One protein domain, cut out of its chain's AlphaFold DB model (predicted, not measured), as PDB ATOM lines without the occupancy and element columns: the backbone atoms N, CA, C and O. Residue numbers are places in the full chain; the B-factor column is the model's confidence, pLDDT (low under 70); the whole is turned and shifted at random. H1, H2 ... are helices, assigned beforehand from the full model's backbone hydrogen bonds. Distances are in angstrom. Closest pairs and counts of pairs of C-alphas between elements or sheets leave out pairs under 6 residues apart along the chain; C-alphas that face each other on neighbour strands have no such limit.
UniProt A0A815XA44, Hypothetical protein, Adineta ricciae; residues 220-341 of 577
ATOM      1  N   LEU A 220      44.557  17.033 -26.588       48.19
ATOM      2  CA  LEU A 220      45.747  17.349 -25.793       48.19
ATOM      3  C   LEU A 220      46.720  16.158 -25.645       48.19
ATOM      4  O   LEU A 220      47.660  16.230 -24.861       48.19
ATOM      5  N   GLY A 221      46.506  15.050 -26.367       44.00
ATOM      6  CA  GLY A 221      47.422  13.900 -26.355       44.00
ATOM      7  C   GLY A 221      47.401  13.059 -25.070       44.00
ATOM      8  O   GLY A 221      48.266  12.204 -24.885       44.00
ATOM      9  N   PHE A 222      46.411  13.228 -24.183       48.44
ATOM     10  CA  PHE A 222      46.367  12.495 -22.906       48.44
ATOM     11  C   PHE A 222      46.123  10.980 -23.037       48.44
ATOM     12  O   PHE A 222      46.172  10.283 -22.028       48.44
ATOM     13  N   GLY A 223      45.923  10.451 -24.250       47.62
ATOM     14  CA  GLY A 223      45.983   9.006 -24.500       47.62
ATOM     15  C   GLY A 223      47.343   8.400 -24.133       47.62
ATOM     16  O   GLY A 223      47.382   7.333 -23.527       47.62
ATOM     17  N   ASP A 224      48.436   9.118 -24.412       41.00
ATOM     18  CA  ASP A 224      49.804   8.646 -24.166       41.00
ATOM     19  C   ASP A 224      50.342   9.086 -22.793       41.00
ATOM     20  O   ASP A 224      51.134   8.383 -22.167       41.00
ATOM     21  N   ILE A 225      49.874  10.224 -22.267       44.31
ATOM     22  CA  ILE A 225      50.366  10.795 -20.995       44.31
ATOM     23  C   ILE A 225      50.011   9.913 -19.777       44.31
ATOM     24  O   ILE A 225      50.709   9.943 -18.764       44.31
ATOM     25  N   VAL A 226      48.993   9.050 -19.889       43.03
ATOM     26  CA  VAL A 226      48.662   8.013 -18.885       43.03
ATOM     27  C   VAL A 226      49.793   6.979 -18.707       43.03
ATOM     28  O   VAL A 226      49.820   6.269 -17.702       43.03
ATOM     29  N   LEU A 227      50.751   6.914 -19.642       39.19
ATOM     30  CA  LEU A 227      51.896   5.999 -19.629       39.19
ATOM     31  C   LEU A 227      53.247   6.670 -19.299       39.19
ATOM     32  O   LEU A 227      54.280   6.008 -19.423       39.19
ATOM     33  N   ILE A 228      53.278   7.926 -18.821       42.84
ATOM     34  CA  ILE A 228      54.512   8.543 -18.281       42.84
ATOM     35  C   ILE A 228      54.814   7.970 -16.883       42.84
ATOM     36  O   ILE A 228      54.609   8.601 -15.848       42.84
ATOM     37  N   GLU A 229      55.320   6.738 -16.923       37.31
ATOM     38  CA  GLU A 229      55.835   5.909 -15.836       37.31
ATOM     39  C   GLU A 229      54.852   5.537 -14.711       37.31
ATOM     40  O   GLU A 229      53.909   6.241 -14.348       37.31
ATOM     41  N   GLY A 230      55.117   4.381 -14.093       38.06
ATOM     42  CA  GLY A 230      54.321   3.869 -12.975       38.06
ATOM     43  C   GLY A 230      54.281   4.806 -11.764       38.06
ATOM     44  O   GLY A 230      53.364   4.684 -10.963       38.06
ATOM     45  N   ALA A 231      55.213   5.762 -11.653       38.56
ATOM     46  CA  ALA A 231      55.259   6.758 -10.586       38.56
ATOM     47  C   ALA A 231      54.004   7.648 -10.545       38.56
ATOM     48  O   ALA A 231      53.395   7.802  -9.484       38.56
ATOM     49  N   PHE A 232      53.564   8.192 -11.693       41.84
ATOM     50  CA  PHE A 232      52.420   9.112 -11.709       41.84
ATOM     51  C   PHE A 232      51.120   8.409 -11.306       41.84
ATOM     52  O   PHE A 232      50.272   9.016 -10.662       41.84
ATOM     53  N   THR A 233      50.973   7.112 -11.597       47.78
ATOM     54  CA  THR A 233      49.823   6.332 -11.112       47.78
ATOM     55  C   THR A 233      50.024   5.769  -9.702       47.78
ATOM     56  O   THR A 233      49.079   5.805  -8.920       47.78
ATOM     57  N   SER A 234      51.206   5.281  -9.307       48.16
ATOM     58  CA  SER A 234      51.405   4.656  -7.987       48.16
ATOM     59  C   SER A 234      51.336   5.650  -6.835       48.16
ATOM     60  O   SER A 234      50.692   5.364  -5.823       48.16
ATOM     61  N   ASP A 235      51.965   6.815  -6.984       44.88
ATOM     62  CA  ASP A 235      52.030   7.807  -5.912       44.88
ATOM     63  C   ASP A 235      50.681   8.519  -5.772       44.88
ATOM     64  O   ASP A 235      50.143   8.630  -4.668       44.88
ATOM     65  N   ILE A 236      50.040   8.857  -6.898       49.56
ATOM     66  CA  ILE A 236      48.682   9.413  -6.895       49.56
ATOM     67  C   ILE A 236      47.663   8.400  -6.342       49.56
ATOM     68  O   ILE A 236      46.831   8.785  -5.523       49.56
ATOM     69  N   ASN A 237      47.761   7.103  -6.660       49.56
ATOM     70  CA  ASN A 237      46.868   6.080  -6.089       49.56
ATOM     71  C   ASN A 237      47.047   5.890  -4.570       49.56
ATOM     72  O   ASN A 237      46.085   5.538  -3.878       49.56
ATOM     73  N   ARG A 238      48.246   6.141  -4.025       49.31
ATOM     74  CA  ARG A 238      48.475   6.179  -2.567       49.31
ATOM     75  C   ARG A 238      47.795   7.392  -1.927       49.31
ATOM     76  O   ARG A 238      47.157   7.251  -0.889       49.31
ATOM     77  N   MET A 239      47.864   8.551  -2.577       49.97
ATOM     78  CA  MET A 239      47.232   9.800  -2.126       49.97
ATOM     79  C   MET A 239      45.699   9.807  -2.278       49.97
ATOM     80  O   MET A 239      45.004  10.433  -1.484       49.97
ATOM     81  N   PHE A 240      45.152   9.106  -3.275       50.53
ATOM     82  CA  PHE A 240      43.716   9.104  -3.599       50.53
ATOM     83  C   PHE A 240      42.827   8.346  -2.595       50.53
ATOM     84  O   PHE A 240      41.605   8.437  -2.689       50.53
ATOM     85  N   ASN A 241      43.386   7.599  -1.637       50.50
ATOM     86  CA  ASN A 241      42.596   6.735  -0.745       50.50
ATOM     87  C   ASN A 241      42.224   7.346   0.623       50.50
ATOM     88  O   ASN A 241      41.452   6.728   1.354       50.50
ATOM     89  N   SER A 242      42.723   8.536   0.984       56.12
ATOM     90  CA  SER A 242      42.388   9.197   2.262       56.12
ATOM     91  C   SER A 242      41.229  10.200   2.168       56.12
ATOM     92  O   SER A 242      40.495  10.377   3.139       56.12
ATOM     93  N   GLN A 243      41.054  10.847   1.013       70.06
ATOM     94  CA  GLN A 243      40.093  11.934   0.793       70.06
ATOM     95  C   GLN A 243      38.901  11.488  -0.081       70.06
ATOM     96  O   GLN A 243      38.806  10.342  -0.522       70.06
ATOM     97  N   SER A 244      37.936  12.385  -0.317       83.06
ATOM     98  CA  SER A 244      36.773  12.081  -1.164       83.06
ATOM     99  C   SER A 244      37.136  12.006  -2.656       83.06
ATOM    100  O   SER A 244      38.022  12.711  -3.132       83.06
ATOM    101  N   GLY A 245      36.386  11.218  -3.439       84.12
ATOM    102  CA  GLY A 245      36.577  11.155  -4.898       84.12
ATOM    103  C   GLY A 245      36.437  12.516  -5.599       84.12
ATOM    104  O   GLY A 245      37.119  12.767  -6.586       84.12
ATOM    105  N   VAL A 246      35.623  13.422  -5.039       84.88
ATOM    106  CA  VAL A 246      35.455  14.806  -5.521       84.88
ATOM    107  C   VAL A 246      36.695  15.663  -5.238       84.88
ATOM    108  O   VAL A 246      37.060  16.506  -6.051       84.88
ATOM    109  N   TYR A 247      37.381  15.445  -4.112       86.19
ATOM    110  CA  TYR A 247      38.676  16.081  -3.854       86.19
ATOM    111  C   TYR A 247      39.730  15.596  -4.858       86.19
ATOM    112  O   TYR A 247      40.429  16.405  -5.464       86.19
ATOM    113  N   ASN A 248      39.794  14.282  -5.083       85.75
ATOM    114  CA  ASN A 248      40.749  13.666  -6.002       85.75
ATOM    115  C   ASN A 248      40.572  14.150  -7.450       85.75
ATOM    116  O   ASN A 248      41.560  14.463  -8.113       85.75
ATOM    117  N   SER A 249      39.330  14.259  -7.937       87.31
ATOM    118  CA  SER A 249      39.053  14.758  -9.288       87.31
ATOM    119  C   SER A 249      39.400  16.240  -9.454       87.31
ATOM    120  O   SER A 249      39.994  16.608 -10.467       87.31
ATOM    121  N   LEU A 250      39.121  17.078  -8.448       89.31
ATOM    122  CA  LEU A 250      39.544  18.483  -8.432       89.31
ATOM    123  C   LEU A 250      41.076  18.621  -8.426       89.31
ATOM    124  O   LEU A 250      41.611  19.436  -9.177       89.31
ATOM    125  N   VAL A 251      41.785  17.808  -7.633       91.06
ATOM    126  CA  VAL A 251      43.258  17.762  -7.617       91.06
ATOM    127  C   VAL A 251      43.808  17.337  -8.976       91.06
ATOM    128  O   VAL A 251      44.707  18.002  -9.489       91.06
ATOM    129  N   LEU A 252      43.266  16.280  -9.587       91.12
ATOM    130  CA  LEU A 252      43.707  15.804 -10.897       91.12
ATOM    131  C   LEU A 252      43.478  16.856 -11.985       91.12
ATOM    132  O   LEU A 252      44.408  17.194 -12.709       91.12
ATOM    133  N   ALA A 253      42.279  17.427 -12.077       92.56
ATOM    134  CA  ALA A 253      41.969  18.421 -13.098       92.56
ATOM    135  C   ALA A 253      42.784  19.713 -12.932       92.56
ATOM    136  O   ALA A 253      43.276  20.255 -13.921       92.56
ATOM    137  N   LYS A 254      43.006  20.170 -11.689       94.88
ATOM    138  CA  LYS A 254      43.915  21.288 -11.395       94.88
ATOM    139  C   LYS A 254      45.352  20.954 -11.803       94.88
ATOM    140  O   LYS A 254      46.012  21.781 -12.418       94.88
ATOM    141  N   THR A 255      45.814  19.739 -11.517       95.31
ATOM    142  CA  THR A 255      47.145  19.251 -11.906       95.31
ATOM    143  C   THR A 255      47.324  19.256 -13.426       95.31
ATOM    144  O   THR A 255      48.287  19.829 -13.927       95.31
ATOM    145  N   LEU A 256      46.362  18.695 -14.165       92.69
ATOM    146  CA  LEU A 256      46.358  18.678 -15.630       92.69
ATOM    147  C   LEU A 256      46.351  20.103 -16.206       92.69
ATOM    148  O   LEU A 256      47.143  20.396 -17.095       92.69
ATOM    149  N   GLN A 257      45.540  21.011 -15.649       95.38
ATOM    150  CA  GLN A 257      45.503  22.423 -16.050       95.38
ATOM    151  C   GLN A 257      46.866  23.123 -15.883       95.38
ATOM    152  O   GLN A 257      47.238  23.938 -16.725       95.38
ATOM    153  N   LEU A 258      47.614  22.829 -14.814       95.75
ATOM    154  CA  LEU A 258      48.923  23.444 -14.542       95.75
ATOM    155  C   LEU A 258      50.026  22.956 -15.498       95.75
ATOM    156  O   LEU A 258      50.931  23.731 -15.806       95.75
ATOM    157  N   VAL A 259      49.923  21.714 -15.990       95.25
ATOM    158  CA  VAL A 259      50.811  21.159 -17.032       95.25
ATOM    159  C   VAL A 259      50.450  21.707 -18.416       95.25
ATOM    160  O   VAL A 259      51.332  22.165 -19.140       95.25
ATOM    161  N   ASP A 260      49.157  21.695 -18.758       94.50
ATOM    162  CA  ASP A 260      48.588  22.174 -20.032       94.50
ATOM    163  C   ASP A 260      48.905  23.660 -20.283       94.50
ATOM    164  O   ASP A 260      49.295  24.055 -21.375       94.50
ATOM    165  N   SER A 261      48.840  24.480 -19.231       95.62
ATOM    166  CA  SER A 261      49.237  25.898 -19.270       95.62
ATOM    167  C   SER A 261      50.744  26.149 -19.101       95.62
ATOM    168  O   SER A 261      51.163  27.303 -19.023       95.62
ATOM    169  N   HIS A 262      51.559  25.091 -19.010       94.75
ATOM    170  CA  HIS A 262      53.013  25.126 -18.784       94.75
ATOM    171  C   HIS A 262      53.472  25.926 -17.543       94.75
ATOM    172  O   HIS A 262      54.643  26.290 -17.424       94.75
ATOM    173  N   LEU A 263      52.575  26.172 -16.581       95.50
ATOM    174  CA  LEU A 263      52.880  26.888 -15.336       95.50
ATOM    175  C   LEU A 263      53.722  26.032 -14.373       95.50
ATOM    176  O   LEU A 263      54.523  26.566 -13.595       95.50
ATOM    177  N   PHE A 264      53.549  24.707 -14.439       96.25
ATOM    178  CA  PHE A 264      54.344  23.714 -13.718       96.25
ATOM    179  C   PHE A 264      54.693  22.527 -14.618       96.25
ATOM    180  O   PHE A 264      53.849  21.993 -15.335       96.25
ATOM    181  N   SER A 265      55.925  22.044 -14.493       95.06
ATOM    182  CA  SER A 265      56.318  20.715 -14.964       95.06
ATOM    183  C   SER A 265      55.814  19.608 -14.023       95.06
ATOM    184  O   SER A 265      55.587  19.836 -12.831       95.06
ATOM    185  N   PHE A 266      55.719  18.369 -14.523       93.19
ATOM    186  CA  PHE A 266      55.397  17.191 -13.700       93.19
ATOM    187  C   PHE A 266      56.324  17.037 -12.479       93.19
ATOM    188  O   PHE A 266      55.864  16.671 -11.397       93.19
ATOM    189  N   HIS A 267      57.613  17.368 -12.624       93.94
ATOM    190  CA  HIS A 267      58.576  17.337 -11.522       93.94
ATOM    191  C   HIS A 267      58.237  18.362 -10.430       93.94
ATOM    192  O   HIS A 267      58.250  18.033  -9.246       93.94
ATOM    193  N   GLU A 268      57.878  19.591 -10.811       95.25
ATOM    194  CA  GLU A 268      57.492  20.640  -9.860       95.25
ATOM    195  C   GLU A 268      56.158  20.321  -9.169       95.25
ATOM    196  O   GLU A 268      56.014  20.602  -7.983       95.25
ATOM    197  N   ILE A 269      55.220  19.668  -9.862       96.19
ATOM    198  CA  ILE A 269      53.967  19.156  -9.281       96.19
ATOM    199  C   ILE A 269      54.234  18.050  -8.253       96.19
ATOM    200  O   ILE A 269      53.707  18.114  -7.143       96.19
ATOM    201  N   HIS A 270      55.069  17.061  -8.583       94.19
ATOM    202  CA  HIS A 270      55.453  15.996  -7.650       94.19
ATOM    203  C   HIS A 270      56.172  16.576  -6.420       94.19
ATOM    204  O   HIS A 270      55.821  16.271  -5.282       94.19
ATOM    205  N   LYS A 271      57.112  17.504  -6.635       95.94
ATOM    206  CA  LYS A 271      57.818  18.218  -5.564       95.94
ATOM    207  C   LYS A 271      56.867  19.034  -4.676       95.94
ATOM    208  O   LYS A 271      56.976  18.980  -3.452       95.94
ATOM    209  N   ALA A 272      55.914  19.747  -5.279       96.38
ATOM    210  CA  ALA A 272      54.880  20.489  -4.564       96.38
ATOM    211  C   ALA A 272      53.945  19.569  -3.768       96.38
ATOM    212  O   ALA A 272      53.547  19.930  -2.661       96.38
ATOM    213  N   ARG A 273      53.637  18.367  -4.275       94.56
ATOM    214  CA  ARG A 273      52.881  17.363  -3.518       94.56
ATOM    215  C   ARG A 273      53.654  16.884  -2.292       94.56
ATOM    216  O   ARG A 273      53.104  16.972  -1.204       94.56
ATOM    217  N   LEU A 274      54.920  16.484  -2.435       94.50
ATOM    218  CA  LEU A 274      55.749  16.054  -1.298       94.50
ATOM    219  C   LEU A 274      55.874  17.152  -0.225       94.50
ATOM    220  O   LEU A 274      55.809  16.873   0.972       94.50
ATOM    221  N   ALA A 275      56.006  18.415  -0.640       96.38
ATOM    222  CA  ALA A 275      55.995  19.552   0.277       96.38
ATOM    223  C   ALA A 275      54.621  19.738   0.955       96.38
ATOM    224  O   ALA A 275      54.555  20.019   2.153       96.38
ATOM    225  N   PHE A 276      53.521  19.536   0.225       95.75
ATOM    226  CA  PHE A 276      52.168  19.554   0.783       95.75
ATOM    227  C   PHE A 276      51.902  18.391   1.751       95.75
ATOM    228  O   PHE A 276      51.259  18.614   2.769       95.75
ATOM    229  N   ASP A 277      52.429  17.188   1.513       93.31
ATOM    230  CA  ASP A 277      52.299  16.047   2.432       93.31
ATOM    231  C   ASP A 277      52.938  16.350   3.796       93.31
ATOM    232  O   ASP A 277      52.347  16.094   4.849       93.31
ATOM    233  N   VAL A 278      54.110  16.997   3.791       93.56
ATOM    234  CA  VAL A 278      54.769  17.495   5.010       93.56
ATOM    235  C   VAL A 278      53.934  18.582   5.701       93.56
ATOM    236  O   VAL A 278      53.937  18.654   6.932       93.56
ATOM    237  N   TYR A 279      53.185  19.400   4.952       94.62
ATOM    238  CA  TYR A 279      52.201  20.317   5.531       94.62
ATOM    239  C   TYR A 279      51.003  19.560   6.139       94.62
ATOM    240  O   TYR A 279      50.732  19.740   7.324       94.62
ATOM    241  N   GLU A 280      50.322  18.694   5.380       91.69
ATOM    242  CA  GLU A 280      49.099  17.981   5.789       91.69
ATOM    243  C   GLU A 280      49.355  17.151   7.060       91.69
ATOM    244  O   GLU A 280      48.636  17.294   8.053       91.69
ATOM    245  N   MET A 281      50.457  16.390   7.102       90.62
ATOM    246  CA  MET A 281      50.845  15.585   8.270       90.62
ATOM    247  C   MET A 281      51.135  16.398   9.539       90.62
ATOM    248  O   MET A 281      50.958  15.872  10.638       90.62
ATOM    249  N   ASN A 282      51.605  17.644   9.423       90.88
ATOM    250  CA  ASN A 282      51.920  18.490  10.581       90.88
ATOM    251  C   ASN A 282      50.751  19.408  10.975       90.88
ATOM    252  O   ASN A 282      50.540  19.634  12.165       90.88
ATOM    253  N   ALA A 283      49.944  19.866  10.014       88.19
ATOM    254  CA  ALA A 283      48.702  20.598  10.261       88.19
ATOM    255  C   ALA A 283      47.671  19.727  11.002       88.19
ATOM    256  O   ALA A 283      47.022  20.203  11.927       88.19
ATOM    257  N   LEU A 284      47.598  18.427  10.686       85.06
ATOM    258  CA  LEU A 284      46.798  17.438  11.425       85.06
ATOM    259  C   LEU A 284      47.299  17.162  12.861       85.06
ATOM    260  O   LEU A 284      46.621  16.468  13.616       85.06
ATOM    261  N   ARG A 285      48.485  17.660  13.244       85.62
ATOM    262  CA  ARG A 285      49.130  17.403  14.547       85.62
ATOM    263  C   ARG A 285      49.285  18.640  15.437       85.62
ATOM    264  O   ARG A 285      49.638  18.477  16.603       85.62
ATOM    265  N   SER A 286      49.111  19.857  14.915       74.38
ATOM    266  CA  SER A 286      49.489  21.084  15.633       74.38
ATOM    267  C   SER A 286      48.661  22.303  15.228       74.38
ATOM    268  O   SER A 286      48.804  22.822  14.123       74.38
ATOM    269  N   ASP A 287      47.881  22.836  16.172       66.31
ATOM    270  CA  ASP A 287      47.057  24.041  15.976       66.31
ATOM    271  C   ASP A 287      47.860  25.338  15.756       66.31
ATOM    272  O   ASP A 287      47.299  26.346  15.328       66.31
ATOM    273  N   LYS A 288      49.144  25.383  16.149       69.50
ATOM    274  CA  LYS A 288      49.778  26.661  16.540       69.50
ATOM    275  C   LYS A 288      50.686  27.322  15.502       69.50
ATOM    276  O   LYS A 288      50.769  28.545  15.508       69.50
ATOM    277  N   ASN A 289      51.316  26.564  14.597       84.19
ATOM    278  CA  ASN A 289      52.338  27.091  13.666       84.19
ATOM    279  C   ASN A 289      52.017  26.866  12.171       84.19
ATOM    280  O   ASN A 289      52.916  26.901  11.331       84.19
ATOM    281  N   THR A 290      50.743  26.682  11.812       88.12
ATOM    282  CA  THR A 290      50.269  26.432  10.432       88.12
ATOM    283  C   THR A 290      50.800  27.442   9.406       88.12
ATOM    284  O   THR A 290      51.066  27.081   8.264       88.12
ATOM    285  N   PHE A 291      50.987  28.702   9.810       92.50
ATOM    286  CA  PHE A 291      51.499  29.771   8.950       92.50
ATOM    287  C   PHE A 291      52.975  29.577   8.551       92.50
ATOM    288  O   PHE A 291      53.288  29.544   7.361       92.50
ATOM    289  N   GLU A 292      53.867  29.395   9.529       93.19
ATOM    290  CA  GLU A 292      55.302  29.182   9.282       93.19
ATOM    291  C   GLU A 292      55.546  27.851   8.556       93.19
ATOM    292  O   GLU A 292      56.392  27.761   7.671       93.19
ATOM    293  N   LEU A 293      54.743  26.824   8.859       93.94
ATOM    294  CA  LEU A 293      54.767  25.542   8.153       93.94
ATOM    295  C   LEU A 293      54.496  25.708   6.645       93.94
ATOM    296  O   LEU A 293      55.211  25.120   5.838       93.94
ATOM    297  N   ILE A 294      53.517  26.537   6.256       95.50
ATOM    298  CA  ILE A 294      53.232  26.835   4.840       95.50
ATOM    299  C   ILE A 294      54.378  27.634   4.199       95.50
ATOM    300  O   ILE A 294      54.746  27.348   3.061       95.50
ATOM    301  N   LEU A 295      54.993  28.589   4.911       95.44
ATOM    302  CA  LEU A 295      56.191  29.284   4.410       95.44
ATOM    303  C   LEU A 295      57.350  28.308   4.160       95.44
ATOM    304  O   LEU A 295      57.992  28.380   3.112       95.44
ATOM    305  N   HIS A 296      57.595  27.371   5.078       95.44
ATOM    306  CA  HIS A 296      58.647  26.368   4.931       95.44
ATOM    307  C   HIS A 296      58.402  25.412   3.761       95.44
ATOM    308  O   HIS A 296      59.347  25.118   3.027       95.44
ATOM    309  N   THR A 297      57.168  24.950   3.538       96.88
ATOM    310  CA  THR A 297      56.883  24.051   2.408       96.88
ATOM    311  C   THR A 297      56.925  24.798   1.073       96.88
ATOM    312  O   THR A 297      57.501  24.282   0.121       96.88
ATOM    313  N   ILE A 298      56.442  26.047   1.002       97.44
ATOM    314  CA  ILE A 298      56.615  26.907  -0.187       97.44
ATOM    315  C   ILE A 298      58.111  27.144  -0.482       97.44
ATOM    316  O   ILE A 298      58.534  26.988  -1.629       97.44
ATOM    317  N   LYS A 299      58.940  27.412   0.543       95.38
ATOM    318  CA  LYS A 299      60.406  27.535   0.399       95.38
ATOM    319  C   LYS A 299      61.037  26.223  -0.091       95.38
ATOM    320  O   LYS A 299      61.891  26.257  -0.974       95.38
ATOM    321  N   ALA A 300      60.570  25.068   0.391       95.75
ATOM    322  CA  ALA A 300      61.007  23.753  -0.089       95.75
ATOM    323  C   ALA A 300      60.651  23.501  -1.570       95.75
ATOM    324  O   ALA A 300      61.403  22.821  -2.269       95.75
ATOM    325  N   CYS A 301      59.570  24.095  -2.088       96.94
ATOM    326  CA  CYS A 301      59.219  24.041  -3.509       96.94
ATOM    327  C   CYS A 301      60.185  24.814  -4.429       96.94
ATOM    328  O   CYS A 301      60.140  24.576  -5.630       96.94
ATOM    329  N   ASP A 302      61.124  25.618  -3.911       96.19
ATOM    330  CA  ASP A 302      61.882  26.676  -4.625       96.19
ATOM    331  C   ASP A 302      61.036  27.922  -4.968       96.19
ATOM    332  O   ASP A 302      61.307  28.634  -5.937       96.19
ATOM    333  N   TYR A 303      60.014  28.209  -4.160       96.50
ATOM    334  CA  TYR A 303      59.161  29.394  -4.284       96.50
ATOM    335  C   TYR A 303      59.275  30.273  -3.028       96.50
ATOM    336  O   TYR A 303      59.659  29.813  -1.953       96.50
ATOM    337  N   ARG A 304      58.952  31.561  -3.148       95.19
ATOM    338  CA  ARG A 304      58.974  32.531  -2.043       95.19
ATOM    339  C   ARG A 304      57.741  33.430  -2.088       95.19
ATOM    340  O   ARG A 304      57.362  33.946  -3.136       95.19
ATOM    341  N   ILE A 305      57.126  33.646  -0.931       95.69
ATOM    342  CA  ILE A 305      55.944  34.498  -0.771       95.69
ATOM    343  C   ILE A 305      56.162  35.455   0.397       95.69
ATOM    344  O   ILE A 305      56.697  35.063   1.431       95.69
ATOM    345  N   SER A 306      55.768  36.721   0.233       95.88
ATOM    346  CA  SER A 306      55.770  37.681   1.343       95.88
ATOM    347  C   SER A 306      54.916  37.129   2.492       95.88
ATOM    348  O   SER A 306      53.781  36.708   2.247       95.88
ATOM    349  N   PRO A 307      55.392  37.164   3.749       96.00
ATOM    350  CA  PRO A 307      54.574  36.795   4.898       96.00
ATOM    351  C   PRO A 307      53.243  37.560   4.972       96.00
ATOM    352  O   PRO A 307      52.218  36.965   5.301       96.00
ATOM    353  N   ILE A 308      53.210  38.845   4.598       94.62
ATOM    354  CA  ILE A 308      51.963  39.625   4.512       94.62
ATOM    355  C   ILE A 308      51.079  39.142   3.345       94.62
ATOM    356  O   ILE A 308      49.880  38.928   3.551       94.62
ATOM    357  N   LYS A 309      51.650  38.892   2.154       95.19
ATOM    358  CA  LYS A 309      50.945  38.315   0.986       95.19
ATOM    359  C   LYS A 309      50.285  36.985   1.348       95.19
ATOM    360  O   LYS A 309      49.095  36.805   1.096       95.19
ATOM    361  N   LEU A 310      51.009  36.097   2.032       95.31
ATOM    362  CA  LEU A 310      50.481  34.822   2.504       95.31
ATOM    363  C   LEU A 310      49.372  35.011   3.552       95.31
ATOM    364  O   LEU A 310      48.292  34.453   3.370       95.31
ATOM    365  N   ARG A 311      49.563  35.832   4.600       93.12
ATOM    366  CA  ARG A 311      48.509  36.084   5.614       93.12
ATOM    367  C   ARG A 311      47.219  36.615   4.984       93.12
ATOM    368  O   ARG A 311      46.139  36.146   5.339       93.12
ATOM    369  N   HIS A 312      47.322  37.531   4.019       91.81
ATOM    370  CA  HIS A 312      46.163  38.048   3.285       91.81
ATOM    371  C   HIS A 312      45.445  36.940   2.500       91.81
ATOM    372  O   HIS A 312      44.220  36.860   2.539       91.81
ATOM    373  N   ARG A 313      46.177  36.034   1.834       91.44
ATOM    374  CA  ARG A 313      45.566  34.930   1.073       91.44
ATOM    375  C   ARG A 313      44.954  33.853   1.972       91.44
ATOM    376  O   ARG A 313      43.821  33.459   1.723       91.44
ATOM    377  N   LEU A 314      45.614  33.451   3.062       91.56
ATOM    378  CA  LEU A 314      45.053  32.484   4.021       91.56
ATOM    379  C   LEU A 314      43.769  33.008   4.704       91.56
ATOM    380  O   LEU A 314      42.859  32.225   4.985       91.56
ATOM    381  N   TYR A 315      43.658  34.329   4.903       89.69
ATOM    382  CA  TYR A 315      42.426  34.988   5.352       89.69
ATOM    383  C   TYR A 315      41.280  34.844   4.329       89.69
ATOM    384  O   TYR A 315      40.158  34.494   4.706       89.69
ATOM    385  N   HIS A 316      41.562  35.053   3.035       86.31
ATOM    386  CA  HIS A 316      40.584  34.869   1.946       86.31
ATOM    387  C   HIS A 316      40.158  33.407   1.760       86.31
ATOM    388  O   HIS A 316      38.982  33.159   1.521       86.31
ATOM    389  N   TYR A 317      41.048  32.431   1.976       83.94
ATOM    390  CA  TYR A 317      40.691  30.999   2.042       83.94
ATOM    391  C   TYR A 317      39.934  30.601   3.335       83.94
ATOM    392  O   TYR A 317      39.609  29.427   3.538       83.94
ATOM    393  N   HIS A 318      39.658  31.570   4.220       80.56
ATOM    394  CA  HIS A 318      38.963  31.428   5.506       80.56
ATOM    395  C   HIS A 318      39.609  30.442   6.499       80.56
ATOM    396  O   HIS A 318      38.960  29.959   7.430       80.56
ATOM    397  N   LEU A 319      40.917  30.198   6.364       72.56
ATOM    398  CA  LEU A 319      41.662  29.205   7.154       72.56
ATOM    399  C   LEU A 319      41.791  29.587   8.642       72.56
ATOM    400  O   LEU A 319      42.052  28.731   9.483       72.56
ATOM    401  N   ASN A 320      41.479  30.840   8.995       58.81
ATOM    402  CA  ASN A 320      41.372  31.345  10.372       58.81
ATOM    403  C   ASN A 320      40.327  30.616  11.254       58.81
ATOM    404  O   ASN A 320      40.215  30.932  12.437       58.81
ATOM    405  N   LYS A 321      39.534  29.682  10.707       63.22
ATOM    406  CA  LYS A 321      38.537  28.872  11.431       63.22
ATOM    407  C   LYS A 321      38.807  27.370  11.269       63.22
ATOM    408  O   LYS A 321      38.006  26.662  10.669       63.22
ATOM    409  N   THR A 322      39.967  26.921  11.761       63.16
ATOM    410  CA  THR A 322      40.386  25.501  11.864       63.16
ATOM    411  C   THR A 322      40.254  24.675  10.574       63.16
ATOM    412  O   THR A 322      40.090  23.458  10.631       63.16
ATOM    413  N   ARG A 323      40.313  25.315   9.401       81.00
ATOM    414  CA  ARG A 323      40.285  24.628   8.106       81.00
ATOM    415  C   ARG A 323      41.715  24.343   7.649       81.00
ATOM    416  O   ARG A 323      42.564  25.230   7.680       81.00
ATOM    417  N   ILE A 324      41.960  23.112   7.210       88.12
ATOM    418  CA  ILE A 324      43.215  22.690   6.577       88.12
ATOM    419  C   ILE A 324      43.208  23.184   5.123       88.12
ATOM    420  O   ILE A 324      42.173  23.129   4.460       88.12
ATOM    421  N   LEU A 325      44.346  23.679   4.631       92.31
ATOM    422  CA  LEU A 325      44.522  24.083   3.234       92.31
ATOM    423  C   LEU A 325      44.446  22.849   2.318       92.31
ATOM    424  O   LEU A 325      45.101  21.847   2.588       92.31
ATOM    425  N   HIS A 326      43.682  22.912   1.228       92.56
ATOM    426  CA  HIS A 326      43.600  21.829   0.240       92.56
ATOM    427  C   HIS A 326      44.771  21.906  -0.757       92.56
ATOM    428  O   HIS A 326      45.246  22.998  -1.066       92.56
ATOM    429  N   LEU A 327      45.186  20.784  -1.363       94.69
ATOM    430  CA  LEU A 327      46.289  20.788  -2.341       94.69
ATOM    431  C   LEU A 327      46.030  21.714  -3.548       94.69
ATOM    432  O   LEU A 327      46.950  22.380  -4.015       94.69
ATOM    433  N   CYS A 328      44.783  21.838  -4.016       94.81
ATOM    434  CA  CYS A 328      44.437  22.796  -5.076       94.81
ATOM    435  C   CYS A 328      44.714  24.253  -4.669       94.81
ATOM    436  O   CYS A 328      45.223  25.031  -5.471       94.81
ATOM    437  N   GLU A 329      44.419  24.602  -3.415       94.62
ATOM    438  CA  GLU A 329      44.655  25.935  -2.848       94.62
ATOM    439  C   GLU A 329      46.151  26.156  -2.576       94.62
ATOM    440  O   GLU A 329      46.653  27.269  -2.701       94.62
ATOM    441  N   TYR A 330      46.897  25.090  -2.266       96.56
ATOM    442  CA  TYR A 330      48.356  25.127  -2.170       96.56
ATOM    443  C   TYR A 330      49.027  25.361  -3.533       96.56
ATOM    444  O   TYR A 330      49.942  26.179  -3.621       96.56
ATOM    445  N   PHE A 331      48.537  24.742  -4.614       97.06
ATOM    446  CA  PHE A 331      48.980  25.084  -5.971       97.06
ATOM    447  C   PHE A 331      48.680  26.551  -6.323       97.06
ATOM    448  O   PHE A 331      49.521  27.207  -6.936       97.06
ATOM    449  N   ASP A 332      47.536  27.098  -5.896       96.12
ATOM    450  CA  ASP A 332      47.240  28.527  -6.068       96.12
ATOM    451  C   ASP A 332      48.194  29.425  -5.259       96.12
ATOM    452  O   ASP A 332      48.655  30.445  -5.770       96.12
ATOM    453  N   LEU A 333      48.576  29.042  -4.033       96.50
ATOM    454  CA  LEU A 333      49.612  29.759  -3.277       96.50
ATOM    455  C   LEU A 333      50.975  29.728  -3.984       96.50
ATOM    456  O   LEU A 333      51.664  30.750  -3.998       96.50
ATOM    457  N   LEU A 334      51.359  28.606  -4.601       97.19
ATOM    458  CA  LEU A 334      52.594  28.512  -5.387       97.19
ATOM    459  C   LEU A 334      52.525  29.359  -6.670       97.19
ATOM    460  O   LEU A 334      53.487  30.057  -6.971       97.19
ATOM    461  N   LEU A 335      51.382  29.399  -7.371       96.38
ATOM    462  CA  LEU A 335      51.145  30.340  -8.484       96.38
ATOM    463  C   LEU A 335      51.251  31.814  -8.058       96.38
ATOM    464  O   LEU A 335      51.632  32.665  -8.856       96.38
ATOM    465  N   MET A 336      50.900  32.129  -6.809       94.12
ATOM    466  CA  MET A 336      50.999  33.475  -6.234       94.12
ATOM    467  C   MET A 336      52.374  33.808  -5.628       94.12
ATOM    468  O   MET A 336      52.559  34.918  -5.112       94.12
ATOM    469  N   SER A 337      53.317  32.866  -5.671       96.19
ATOM    470  CA  SER A 337      54.665  32.988  -5.117       96.19
ATOM    471  C   SER A 337      55.686  33.278  -6.220       96.19
ATOM    472  O   SER A 337      55.625  32.700  -7.303       96.19
ATOM    473  N   ASP A 338      56.675  34.122  -5.935       94.75
ATOM    474  CA  ASP A 338      57.780  34.359  -6.862       94.75
ATOM    475  C   ASP A 338      58.699  33.119  -6.845       94.75
ATOM    476  O   ASP A 338      58.989  32.576  -5.775       94.75
ATOM    477  N   ARG A 339      59.207  32.664  -7.998       94.62
ATOM    478  CA  ARG A 339      60.228  31.599  -8.025       94.62
ATOM    479  C   ARG A 339      61.539  32.096  -7.380       94.62
ATOM    480  O   ARG A 339      61.890  33.283  -7.446       94.62
ATOM    481  N   VAL A 340      62.268  31.192  -6.727       92.00
ATOM    482  CA  VAL A 340      63.595  31.454  -6.154       92.00
ATOM    483  C   VAL A 340      64.654  31.111  -7.198       92.00
ATOM    484  O   VAL A 340      64.950  29.939  -7.430       92.00
ATOM    485  N   ASP A 341      65.267  32.126  -7.811       88.75
ATOM    486  CA  ASP A 341      66.518  31.897  -8.534       88.75
ATOM    487  C   ASP A 341      67.629  31.593  -7.522       88.75
ATOM    488  O   ASP A 341      68.114  32.472  -6.808       88.75
TER     489      ASP A 341
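Overview. This is residues 220 to 341 of the 577 residues of the protein "Hypothetical protein" of Adineta ricciae (UniProt A0A815XA44). Helices lie in two rows one over the other, H2, H4 and H5 in one and H3, H7 and H6 in the other, with H7 nearest the middle and little H1 at one far end. The H4-H5 hairpin is well packed; contacts between the rows are few. The printed part has 122 residues, with seven named helices, H1 to H7 in chain order, and no named strand: all helix. It is compact, with a radius of gyration of the C-alphas of 14.7 A and spans of 43 by 34 by 21 A.

Along the chain. H1, residues 222 to 225, begins at C-alpha 222 (46.367, 12.495, -22.906). H2 is residues 229 to 239, 16.6 A long; H3, 245 to 260, 22.2 A; H4, 266 to 283, 25.1 A; H5, 290 to 300, 15.3 A; H6, 307 to 316, 14.4 A. H7, residues 327 to 335, ends at C-alpha 335 (51.145, 30.340, -8.484).

Arrangement. H1 touches no helix. H2 is near H4. H3, with residues 250 to 254 alone, touches H7 at a shallow tilt of 25 degrees, the same way; the closest C-alphas, of Val 251 and Cys 328, are 5.8 A apart. H4 and H5 form a helical hairpin, closest at the C-alphas of Ala 275 and Thr 297, 5.1 A. H4, with residues 272 to 276 alone, touches H7 at a steep tilt of 61 degrees; the closest C-alphas, of Phe 276 and Leu 327, are 6.8 A apart. H6 and H7 are close but not clearly touching, with the C-alphas of Leu 310 and Leu 333 closest at 7.7 A. Every O i to N i+4 pair is within hydrogen-bond range in H3, H5, H6 and H7; H2 has 5 of 7 and H4 13 of 14, while H1 is too short for such a pair.

Size, cuts and confidence. The C-alphas farthest apart, of Gly 223 and Lys 288, are 44.8 A apart. The printed part has no cut, and no link is long. Confidence is under 70 in residues 220 to 242, 287 to 288 and 320 to 322.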